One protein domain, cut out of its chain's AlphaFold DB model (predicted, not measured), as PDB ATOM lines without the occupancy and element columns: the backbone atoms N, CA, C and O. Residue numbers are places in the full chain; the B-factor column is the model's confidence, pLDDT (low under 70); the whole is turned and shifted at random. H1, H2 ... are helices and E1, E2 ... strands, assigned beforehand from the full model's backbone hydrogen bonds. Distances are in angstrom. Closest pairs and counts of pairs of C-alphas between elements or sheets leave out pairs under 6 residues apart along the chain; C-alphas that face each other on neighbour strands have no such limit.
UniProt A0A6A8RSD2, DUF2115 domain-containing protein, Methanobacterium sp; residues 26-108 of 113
ATOM      1  N   THR A  26     434.617 296.516 353.024       92.00
ATOM      2  CA  THR A  26     434.096 296.869 351.696       92.00
ATOM      3  C   THR A  26     432.934 295.977 351.263       92.00
ATOM      4  O   THR A  26     432.100 296.413 350.469       92.00
ATOM      5  N   THR A  27     432.822 294.761 351.805       95.88
ATOM      6  CA  THR A  27     431.664 293.891 351.578       95.88
ATOM      7  C   THR A  27     430.428 294.474 352.254       95.88
ATOM      8  O   THR A  27     429.377 294.567 351.623       95.88
ATOM      9  N   LYS A  28     430.548 294.947 353.502       95.50
ATOM     10  CA  LYS A  28     429.444 295.643 354.187       95.50
ATOM     11  C   LYS A  28     429.078 296.969 353.533       95.50
ATOM     12  O   LYS A  28     427.898 297.303 353.505       95.50
ATOM     13  N   LEU A  29     430.058 297.713 353.018       96.25
ATOM     14  CA  LEU A  29     429.804 298.950 352.276       96.25
ATOM     15  C   LEU A  29     428.927 298.683 351.047       96.25
ATOM     16  O   LEU A  29     427.871 299.294 350.911       96.25
ATOM     17  N   LYS A  30     429.315 297.714 350.210       97.62
ATOM     18  CA  LYS A  30     428.535 297.335 349.024       97.62
ATOM     19  C   LYS A  30     427.137 296.848 349.389       97.62
ATOM     20  O   LYS A  30     426.167 297.284 348.787       97.62
ATOM     21  N   ALA A  31     427.020 296.015 350.423       97.88
ATOM     22  CA  ALA A  31     425.723 295.522 350.879       97.88
ATOM     23  C   ALA A  31     424.791 296.653 351.364       97.88
ATOM     24  O   ALA A  31     423.577 296.577 351.160       97.88
ATOM     25  N   LEU A  32     425.334 297.714 351.980       98.12
ATOM     26  CA  LEU A  32     424.562 298.911 352.331       98.12
ATOM     27  C   LEU A  32     424.065 299.630 351.070       98.12
ATOM     28  O   LEU A  32     422.881 299.950 350.985       98.12
ATOM     29  N   GLU A  33     424.950 299.878 350.104       98.25
ATOM     30  CA  GLU A  33     424.602 300.551 348.845       98.25
ATOM     31  C   GLU A  33     423.530 299.773 348.070       98.25
ATOM     32  O   GLU A  33     422.517 300.354 347.684       98.25
ATOM     33  N   GLU A  34     423.692 298.454 347.945       98.38
ATOM     34  CA  GLU A  34     422.728 297.551 347.306       98.38
ATOM     35  C   GLU A  34     421.371 297.556 348.020       98.38
ATOM     36  O   GLU A  34     420.327 297.555 347.371       98.38
ATOM     37  N   SER A  35     421.362 297.607 349.356       98.31
ATOM     38  CA  SER A  35     420.120 297.682 350.136       98.31
ATOM     39  C   SER A  35     419.375 299.003 349.912       98.31
ATOM     40  O   SER A  35     418.146 299.022 349.815       98.31
ATOM     41  N   ILE A  36     420.105 300.116 349.781       98.31
ATOM     42  CA  ILE A  36     419.516 301.420 349.442       98.31
ATOM     43  C   ILE A  36     418.996 301.406 348.002       98.31
ATOM     44  O   ILE A  36     417.875 301.854 347.752       98.31
ATOM     45  N   ASP A  37     419.772 300.869 347.061       98.31
ATOM     46  CA  ASP A  37     419.358 300.758 345.663       98.31
ATOM     47  C   ASP A  37     418.096 299.895 345.521       98.31
ATOM     48  O   ASP A  37     417.166 300.294 344.817       98.31
ATOM     49  N   HIS A  38     418.012 298.780 346.254       98.00
ATOM     50  CA  HIS A  38     416.826 297.925 346.312       98.00
ATOM     51  C   HIS A  38     415.592 298.682 346.824       98.00
ATOM     52  O   HIS A  38     414.545 298.666 346.174       98.00
ATOM     53  N   TYR A  39     415.714 299.408 347.942       96.75
ATOM     54  CA  TYR A  39     414.618 300.222 348.480       96.75
ATOM     55  C   TYR A  39     414.106 301.238 347.447       96.75
ATOM     56  O   TYR A  39     412.905 301.341 347.196       96.75
ATOM     57  N   PHE A  40     415.010 301.979 346.806       97.69
ATOM     58  CA  PHE A  40     414.612 302.982 345.821       97.69
ATOM     59  C   PHE A  40     414.027 302.363 344.554       97.69
ATOM     60  O   PHE A  40     413.066 302.911 344.027       97.69
ATOM     61  N   ALA A  41     414.532 301.217 344.096       97.50
ATOM     62  CA  ALA A  41     413.952 300.508 342.959       97.50
ATOM     63  C   ALA A  41     412.479 300.127 343.199       97.50
ATOM     64  O   ALA A  41     411.672 300.208 342.275       97.50
ATOM     65  N   LEU A  42     412.121 299.758 344.435       96.94
ATOM     66  CA  LEU A  42     410.751 299.389 344.803       96.94
ATOM     67  C   LEU A  42     409.827 300.594 345.003       96.94
ATOM     68  O   LEU A  42     408.680 300.567 344.559       96.94
ATOM     69  N   TYR A  43     410.300 301.636 345.690       96.62
ATOM     70  CA  TYR A  43     409.420 302.697 346.194       96.62
ATOM     71  C   TYR A  43     409.545 304.032 345.453       96.62
ATOM     72  O   TYR A  43     408.617 304.839 345.500       96.62
ATOM     73  N   ALA A  44     410.675 304.305 344.798       96.56
ATOM     74  CA  ALA A  44     410.940 305.590 344.149       96.56
ATOM     75  C   ALA A  44     412.014 305.490 343.038       96.56
ATOM     76  O   ALA A  44     413.033 306.185 343.122       96.56
ATOM     77  N   PRO A  45     411.817 304.657 341.995       96.38
ATOM     78  CA  PRO A  45     412.868 304.331 341.020       96.38
ATOM     79  C   PRO A  45     413.378 305.549 340.241       96.38
ATOM     80  O   PRO A  45     414.566 305.644 339.945       96.38
ATOM     81  N   GLU A  46     412.501 306.519 339.979       97.56
ATOM     82  CA  GLU A  46     412.830 307.744 339.242       97.56
ATOM     83  C   GLU A  46     413.606 308.773 340.085       97.56
ATOM     84  O   GLU A  46     414.105 309.770 339.562       97.56
ATOM     85  N   ASN A  47     413.729 308.571 341.402       96.69
ATOM     86  CA  ASN A  47     414.330 309.548 342.311       96.69
ATOM     87  C   ASN A  47     415.845 309.338 342.472       96.69
ATOM     88  O   ASN A  47     416.362 309.139 343.575       96.69
ATOM     89  N   ILE A  48     416.550 309.352 341.337       96.94
ATOM     90  CA  ILE A  48     417.967 308.977 341.220       96.94
ATOM     91  C   ILE A  48     418.854 309.871 342.093       96.94
ATOM     92  O   ILE A  48     419.638 309.367 342.890       96.94
ATOM     93  N   GLU A  49     418.709 311.194 341.996       97.00
ATOM     94  CA  GLU A  49     419.538 312.138 342.759       97.00
ATOM     95  C   GLU A  49     419.368 311.954 344.269       97.00
ATOM     96  O   GLU A  49     420.341 311.965 345.027       97.00
ATOM     97  N   PHE A  50     418.131 311.728 344.720       96.25
ATOM     98  CA  PHE A  50     417.867 311.506 346.133       96.25
ATOM     99  C   PHE A  50     418.416 310.161 346.613       96.25
ATOM    100  O   PHE A  50     418.947 310.093 347.719       96.25
ATOM    101  N   ARG A  51     418.363 309.110 345.787       97.75
ATOM    102  CA  ARG A  51     418.992 307.818 346.088       97.75
ATOM    103  C   ARG A  51     420.496 307.962 346.304       97.75
ATOM    104  O   ARG A  51     421.009 307.493 347.319       97.75
ATOM    105  N   GLU A  52     421.195 308.638 345.394       98.06
ATOM    106  CA  GLU A  52     422.641 308.867 345.521       98.06
ATOM    107  C   GLU A  52     422.971 309.700 346.769       98.06
ATOM    108  O   GLU A  52     423.885 309.366 347.524       98.06
ATOM    109  N   PHE A  53     422.165 310.723 347.063       97.19
ATOM    110  CA  PHE A  53     422.290 311.493 348.300       97.19
ATOM    111  C   PHE A  53     422.122 310.622 349.557       97.19
ATOM    112  O   PHE A  53     422.918 310.719 350.495       97.19
ATOM    113  N   ILE A  54     421.110 309.749 349.589       97.62
ATOM    114  CA  ILE A  54     420.881 308.837 350.715       97.62
ATOM    115  C   ILE A  54     422.031 307.838 350.864       97.62
ATOM    116  O   ILE A  54     422.427 307.576 352.002       97.62
ATOM    117  N   LYS A  55     422.617 307.335 349.768       97.94
ATOM    118  CA  LYS A  55     423.821 306.488 349.828       97.94
ATOM    119  C   LYS A  55     424.978 307.215 350.502       97.94
ATOM    120  O   LYS A  55     425.478 306.733 351.517       97.94
ATOM    121  N   ILE A  56     425.329 308.411 350.028       97.19
ATOM    122  CA  ILE A  56     426.426 309.220 350.593       97.19
ATOM    123  C   ILE A  56     426.231 309.452 352.098       97.19
ATOM    124  O   ILE A  56     427.140 309.208 352.895       97.19
ATOM    125  N   ILE A  57     425.033 309.879 352.508       97.50
ATOM    126  CA  ILE A  57     424.741 310.157 353.920       97.50
ATOM    127  C   ILE A  57     424.768 308.885 354.764       97.50
ATOM    128  O   ILE A  57     425.334 308.893 355.856       97.50
ATOM    129  N   SER A  58     424.199 307.789 354.270       97.69
ATOM    130  CA  SER A  58     424.158 306.526 355.014       97.69
ATOM    131  C   SER A  58     425.558 305.946 355.209       97.69
ATOM    132  O   SER A  58     425.866 305.452 356.296       97.69
ATOM    133  N   VAL A  59     426.426 306.060 354.199       96.25
ATOM    134  CA  VAL A  59     427.838 305.668 354.288       96.25
ATOM    135  C   VAL A  59     428.570 306.518 355.321       96.25
ATOM    136  O   VAL A  59     429.220 305.967 356.211       96.25
ATOM    137  N   TYR A  60     428.418 307.843 355.262       95.38
ATOM    138  CA  TYR A  60     429.030 308.755 356.231       95.38
ATOM    139  C   TYR A  60     428.602 308.430 357.669       95.38
ATOM    140  O   TYR A  60     429.454 308.217 358.532       95.38
ATOM    141  N   LEU A  61     427.297 308.298 357.918       96.38
ATOM    142  CA  LEU A  61     426.758 307.980 359.243       96.38
ATOM    143  C   LEU A  61     427.247 306.621 359.762       96.38
ATOM    144  O   LEU A  61     427.606 306.498 360.932       96.38
ATOM    145  N   THR A  62     427.305 305.608 358.897       95.81
ATOM    146  CA  THR A  62     427.632 304.228 359.289       95.81
ATOM    147  C   THR A  62     429.129 304.000 359.470       95.81
ATOM    148  O   THR A  62     429.567 303.349 360.427       95.81
ATOM    149  N   PHE A  63     429.946 304.495 358.545       92.75
ATOM    150  CA  PHE A  63     431.358 304.125 358.467       92.75
ATOM    151  C   PHE A  63     432.292 305.183 359.041       92.75
ATOM    152  O   PHE A  63     433.317 304.802 359.600       92.75
ATOM    153  N   ILE A  64     431.912 306.461 358.980       91.38
ATOM    154  CA  ILE A  64     432.784 307.583 359.345       91.38
ATOM    155  C   ILE A  64     432.356 308.172 360.691       91.38
ATOM    156  O   ILE A  64     433.084 308.064 361.671       91.38
ATOM    157  N   GLU A  65     431.152 308.734 360.754       92.50
ATOM    158  CA  GLU A  65     430.666 309.514 361.900       92.50
ATOM    159  C   GLU A  65     430.117 308.640 363.039       92.50
ATOM    160  O   GLU A  65     429.999 309.085 364.177       92.50
ATOM    161  N   LYS A  66     429.783 307.379 362.745       93.94
ATOM    162  CA  LYS A  66     429.218 306.410 363.700       93.94
ATOM    163  C   LYS A  66     427.952 306.919 364.399       93.94
ATOM    164  O   LYS A  66     427.796 306.800 365.614       93.94
ATOM    165  N   ARG A  67     427.009 307.439 363.608       96.25
ATOM    166  CA  ARG A  67     425.707 307.947 364.067       96.25
ATOM    167  C   ARG A  67     424.530 307.150 363.494       96.25
ATOM    168  O   ARG A  67     424.666 306.520 362.445       96.25
ATOM    169  N   PRO A  68     423.362 307.164 364.160       97.75
ATOM    170  CA  PRO A  68     422.171 306.468 363.687       97.75
ATOM    171  C   PRO A  68     421.707 306.932 362.303       97.75
ATOM    172  O   PRO A  68     421.778 308.124 361.994       97.75
ATOM    173  N   LEU A  69     421.160 306.006 361.506       97.00
ATOM    174  CA  LEU A  69     420.552 306.323 360.203       97.00
ATOM    175  C   LEU A  69     419.289 307.189 360.342       97.00
ATOM    176  O   LEU A  69     418.997 308.006 359.473       97.00
ATOM    177  N   HIS A  70     418.564 307.040 361.452       95.75
ATOM    178  CA  HIS A  70     417.436 307.896 361.811       95.75
ATOM    179  C   HIS A  70     417.803 308.839 362.965       95.75
ATOM    180  O   HIS A  70     418.601 308.457 363.816       95.75
ATOM    181  N   PRO A  71     417.220 310.046 363.037       96.06
ATOM    182  CA  PRO A  71     417.542 311.005 364.089       96.06
ATOM    183  C   PRO A  71     417.207 310.467 365.491       96.06
ATOM    184  O   PRO A  71     416.090 309.990 365.691       96.06
ATOM    185  N   PRO A  72     418.100 310.599 366.491       96.44
ATOM    186  CA  PRO A  72     417.720 310.430 367.892       96.44
ATOM    187  C   PRO A  72     416.561 311.362 368.276       96.44
ATOM    188  O   PRO A  72     416.546 312.531 367.893       96.44
ATOM    189  N   GLY A  73     415.590 310.841 369.023       95.44
ATOM    190  CA  GLY A  73     414.351 311.530 369.387       95.44
ATOM    191  C   GLY A  73     413.225 311.420 368.353       95.44
ATOM    192  O   GLY A  73     412.143 311.952 368.596       95.44
ATOM    193  N   ILE A  74     413.441 310.745 367.215       95.69
ATOM    194  CA  ILE A  74     412.345 310.417 366.295       95.69
ATOM    195  C   ILE A  74     411.350 309.473 366.976       95.69
ATOM    196  O   ILE A  74     411.763 308.496 367.590       95.69
ATOM    197  N   ILE A  75     410.056 309.736 366.812       94.81
ATOM    198  CA  ILE A  75     408.982 308.813 367.184       94.81
ATOM    199  C   ILE A  75     408.366 308.305 365.880       94.81
ATOM    200  O   ILE A  75     407.828 309.096 365.101       94.81
ATOM    201  N   PHE A  76     408.502 307.008 365.613       91.75
ATOM    202  CA  PHE A  76     407.888 306.351 364.461       91.75
ATOM    203  C   PHE A  76     406.386 306.132 364.698       91.75
ATOM    204  O   PHE A  76     405.899 306.230 365.824       91.75
ATOM    205  N   SER A  77     405.646 305.807 363.636       88.25
ATOM    206  CA  SER A  77     404.188 305.613 363.692       88.25
ATOM    207  C   SER A  77     403.744 304.574 364.728       88.25
ATOM    208  O   SER A  77     402.713 304.761 365.367       88.25
ATOM    209  N   ASP A  78     404.548 303.529 364.939       87.94
ATOM    210  CA  ASP A  78     404.257 302.435 365.875       87.94
ATOM    211  C   ASP A  78     404.766 302.710 367.305       87.94
ATOM    212  O   ASP A  78     404.749 301.834 368.166       87.94
ATOM    213  N   GLY A  79     405.229 303.937 367.576       91.75
ATOM    214  CA  GLY A  79     405.769 304.354 368.873       91.75
ATOM    215  C   GLY A  79     407.241 304.005 369.092       91.75
ATOM    216  O   GLY A  79     407.813 304.402 370.108       91.75
ATOM    217  N   ASP A  80     407.871 303.308 368.142       94.25
ATOM    218  CA  ASP A  80     409.309 303.069 368.162       94.25
ATOM    219  C   ASP A  80     410.102 304.381 368.165       94.25
ATOM    220  O   ASP A  80     409.661 305.407 367.642       94.25
ATOM    221  N   THR A  81     411.318 304.342 368.707       97.12
ATOM    222  CA  THR A  81     412.185 305.517 368.796       97.12
ATOM    223  C   THR A  81     413.661 305.162 368.672       97.12
ATOM    224  O   THR A  81     414.095 304.036 368.933       97.12
ATOM    225  N   VAL A  82     414.451 306.172 368.312       97.88
ATOM    226  CA  VAL A  82     415.910 306.168 368.455       97.88
ATOM    227  C   VAL A  82     416.284 307.061 369.629       97.88
ATOM    228  O   VAL A  82     415.751 308.160 369.758       97.88
ATOM    229  N   TYR A  83     417.207 306.629 370.478       97.50
ATOM    230  CA  TYR A  83     417.707 307.455 371.576       97.50
ATOM    231  C   TYR A  83     419.177 307.167 371.869       97.50
ATOM    232  O   TYR A  83     419.737 306.173 371.411       97.50
ATOM    233  N   GLU A  84     419.804 308.062 372.625       97.56
ATOM    234  CA  GLU A  84     421.170 307.915 373.113       97.56
ATOM    235  C   GLU A  84     421.152 307.716 374.630       97.56
ATOM    236  O   GLU A  84     420.428 308.405 375.350       97.56
ATOM    237  N   HIS A  85     421.956 306.778 375.122       96.94
ATOM    238  CA  HIS A  85     422.203 306.597 376.542       96.94
ATOM    239  C   HIS A  85     423.689 306.306 376.769       96.94
ATOM    240  O   HIS A  85     424.220 305.329 376.247       96.94
ATOM    241  N   ASN A  86     424.359 307.164 377.546       95.44
ATOM    242  CA  ASN A  86     425.790 307.065 377.865       95.44
ATOM    243  C   ASN A  86     426.700 306.923 376.626       95.44
ATOM    244  O   ASN A  86     427.611 306.097 376.618       95.44
ATOM    245  N   GLY A  87     426.442 307.698 375.567       94.69
ATOM    246  CA  GLY A  87     427.226 307.650 374.327       94.69
ATOM    247  C   GLY A  87     426.931 306.451 373.421       94.69
ATOM    248  O   GLY A  87     427.580 306.295 372.391       94.69
ATOM    249  N   ILE A  88     425.965 305.599 373.782       97.19
ATOM    250  CA  ILE A  88     425.520 304.462 372.973       97.19
ATOM    251  C   ILE A  88     424.140 304.779 372.402       97.19
ATOM    252  O   ILE A  88     423.237 305.210 373.122       97.19
ATOM    253  N   TYR A  89     423.966 304.546 371.104       98.31
ATOM    254  CA  TYR A  89     422.680 304.717 370.440       98.31
ATOM    255  C   TYR A  89     421.867 303.427 370.452       98.31
ATOM    256  O   TYR A  89     422.396 302.343 370.206       98.31
ATOM    257  N   TYR A  90     420.560 303.563 370.639       98.12
ATOM    258  CA  TYR A  90     419.604 302.465 370.647       98.12
ATOM    259  C   TYR A  90     418.442 302.756 369.702       98.12
ATOM    260  O   TYR A  90     418.080 303.913 369.483       98.12
ATOM    261  N   CYS A  91     417.862 301.706 369.126       97.75
ATOM    262  CA  CYS A  91     416.651 301.786 368.312       97.75
ATOM    263  C   CYS A  91     415.710 300.648 368.705       97.75
ATOM    264  O   CYS A  91     416.069 299.476 368.567       97.75
ATOM    265  N   THR A  92     414.510 300.990 369.169       96.62
ATOM    266  CA  THR A  92     413.527 300.003 369.647       96.62
ATOM    267  C   THR A  92     412.974 299.145 368.505       96.62
ATOM    268  O   THR A  92     412.797 297.942 368.678       96.62
ATOM    269  N   GLY A  93     412.844 299.710 367.299       94.88
ATOM    270  CA  GLY A  93     412.361 298.981 366.121       94.88
ATOM    271  C   GLY A  93     413.395 298.049 365.479       94.88
ATOM    272  O   GLY A  93     413.048 297.165 364.694       94.88
ATOM    273  N   LYS A  94     414.689 298.185 365.808       95.88
ATOM    274  CA  LYS A  94     415.767 297.467 365.098       95.88
ATOM    275  C   LYS A  94     415.576 295.948 365.111       95.88
ATOM    276  O   LYS A  94     415.761 295.304 364.081       95.88
ATOM    277  N   LYS A  95     415.185 295.373 366.251       95.06
ATOM    278  CA  LYS A  95     415.006 293.921 366.416       95.06
ATOM    279  C   LYS A  95     413.918 293.345 365.507       95.06
ATOM    280  O   LYS A  95     414.023 292.191 365.085       95.06
ATOM    281  N   GLN A  96     412.888 294.141 365.232       92.56
ATOM    282  CA  GLN A  96     411.786 293.790 364.346       92.56
ATOM    283  C   GLN A  96     412.241 293.844 362.887       92.56
ATOM    284  O   GLN A  96     412.216 292.822 362.202       92.56
ATOM    285  N   PHE A  97     412.736 295.000 362.445       93.19
ATOM    286  CA  PHE A  97     412.980 295.261 361.024       93.19
ATOM    287  C   PHE A  97     414.286 294.662 360.489       93.19
ATOM    288  O   PHE A  97     414.416 294.460 359.286       93.19
ATOM    289  N   LYS A  98     415.269 294.318 361.339       94.81
ATOM    290  CA  LYS A  98     416.564 293.773 360.867       94.81
ATOM    291  C   LYS A  98     416.466 292.433 360.130       94.81
ATOM    292  O   LYS A  98     417.407 292.046 359.445       94.81
ATOM    293  N   LYS A  99     415.367 291.701 360.333       94.75
ATOM    294  CA  LYS A  99     415.128 290.381 359.732       94.75
ATOM    295  C   LYS A  99     414.587 290.467 358.308       94.75
ATOM    296  O   LYS A  99     414.515 289.440 357.641       94.75
ATOM    297  N   GLU A 100     414.162 291.651 357.885       94.19
ATOM    298  CA  GLU A 100     413.684 291.876 356.529       94.19
ATOM    299  C   GLU A 100     414.843 291.792 355.540       94.19
ATOM    300  O   GLU A 100     415.990 292.133 355.856       94.19
ATOM    301  N   ASP A 101     414.527 291.320 354.339       93.88
ATOM    302  CA  ASP A 101     415.498 291.278 353.258       93.88
ATOM    303  C   ASP A 101     415.956 292.700 352.911       93.88
ATOM    304  O   ASP A 101     415.169 293.645 352.973       93.88
ATOM    305  N   HIS A 102     417.246 292.867 352.615       96.00
ATOM    306  CA  HIS A 102     417.865 294.178 352.373       96.00
ATOM    307  C   HIS A 102     417.628 295.230 353.483       96.00
ATOM    308  O   HIS A 102     417.681 296.439 353.242       96.00
ATOM    309  N   SER A 103     417.382 294.805 354.729       96.38
ATOM    310  CA  SER A 103     417.095 295.748 355.811       96.38
ATOM    311  C   SER A 103     418.284 296.652 356.139       96.38
ATOM    312  O   SER A 103     419.339 296.199 356.601       96.38
ATOM    313  N   LEU A 104     418.073 297.968 356.018       96.56
ATOM    314  CA  LEU A 104     419.061 298.988 356.384       96.56
ATOM    315  C   LEU A 104     419.407 298.973 357.882       96.56
ATOM    316  O   LEU A 104     420.479 299.431 358.294       96.56
ATOM    317  N   CYS A 105     418.535 298.397 358.716       96.50
ATOM    318  CA  CYS A 105     418.779 298.232 360.145       96.50
ATOM    319  C   CYS A 105     420.044 297.416 360.439       96.50
ATOM    320  O   CYS A 105     420.658 297.636 361.486       96.50
ATOM    321  N   ASN A 106     420.460 296.532 359.526       96.44
ATOM    322  CA  ASN A 106     421.672 295.719 359.664       96.44
ATOM    323  C   ASN A 106     422.969 296.537 359.615       96.44
ATOM    324  O   ASN A 106     423.986 296.096 360.147       96.44
ATOM    325  N   PHE A 107     422.928 297.746 359.050       97.00
ATOM    326  CA  PHE A 107     424.088 298.633 358.936       97.00
ATOM    327  C   PHE A 107     424.075 299.761 359.973       97.00
ATOM    328  O   PHE A 107     425.123 300.286 360.330       97.00
ATOM    329  N   CYS A 108     422.899 300.120 360.495       97.12
ATOM    330  CA  CYS A 108     422.768 301.182 361.488       97.12
ATOM    331  C   CYS A 108     423.579 300.888 362.763       97.12
ATOM    332  O   CYS A 108     423.521 299.781 363.302       97.12
TER     333      CYS A 108
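What this domain is: This is residues 26 to 108 of the 113 residues of the protein "DUF2115 domain-containing protein" of Methanobacterium sp (UniProt A0A6A8RSD2). A helical hairpin, H1 and H2, stands at one end and a small strand hairpin, E1 and E2, at the other, with short H3 and the last residues, 98 to 108, folding back between them. The printed part has 83 residues, with three named helices and two named strands in the order H1, H2, E1, E2, H3 along the chain and one antiparallel sheet, E1 - E2; the class is mostly helix, with helices holding 39 and strands 8 of the 47 residues in named elements. The whole is compact, radius of gyration of the C-alphas 13.1 A, spanning 37 by 28 by 22 A.

Where its parts are: E1 is residues 82 to 85 and E2 88 to 91. H1, residues 26 to 43, 25.9 A long, begins at C-alpha 26 (434.096, 296.869, 351.696). H2 is residues 48 to 64, 23.5 A. H3, residues 94 to 97, ends at C-alpha 97 (412.980, 295.261, 361.024).

How they stand to each other: E1 and E2 are antiparallel at 153 degrees; N 83 and O 90, 3.0 A apart, are within hydrogen-bond range. H1 and H2 touch, closest at the C-alphas of Glu 33 and Lys 55, 6.1 A. They run opposite ways at a shallow tilt of 33 degrees, only just short of steep. H3 and H1 are apart. Every O i to N i+4 pair in H1 and H2 is within range; H3 is too short for one.

The domain as a whole: The C-alphas of Glu 46 and Asn 86, the two farthest apart, are 40.7 A apart. The printed part has no cut; the link H2 to E1 is long, 17 residues. No printed residue is under pLDDT 70.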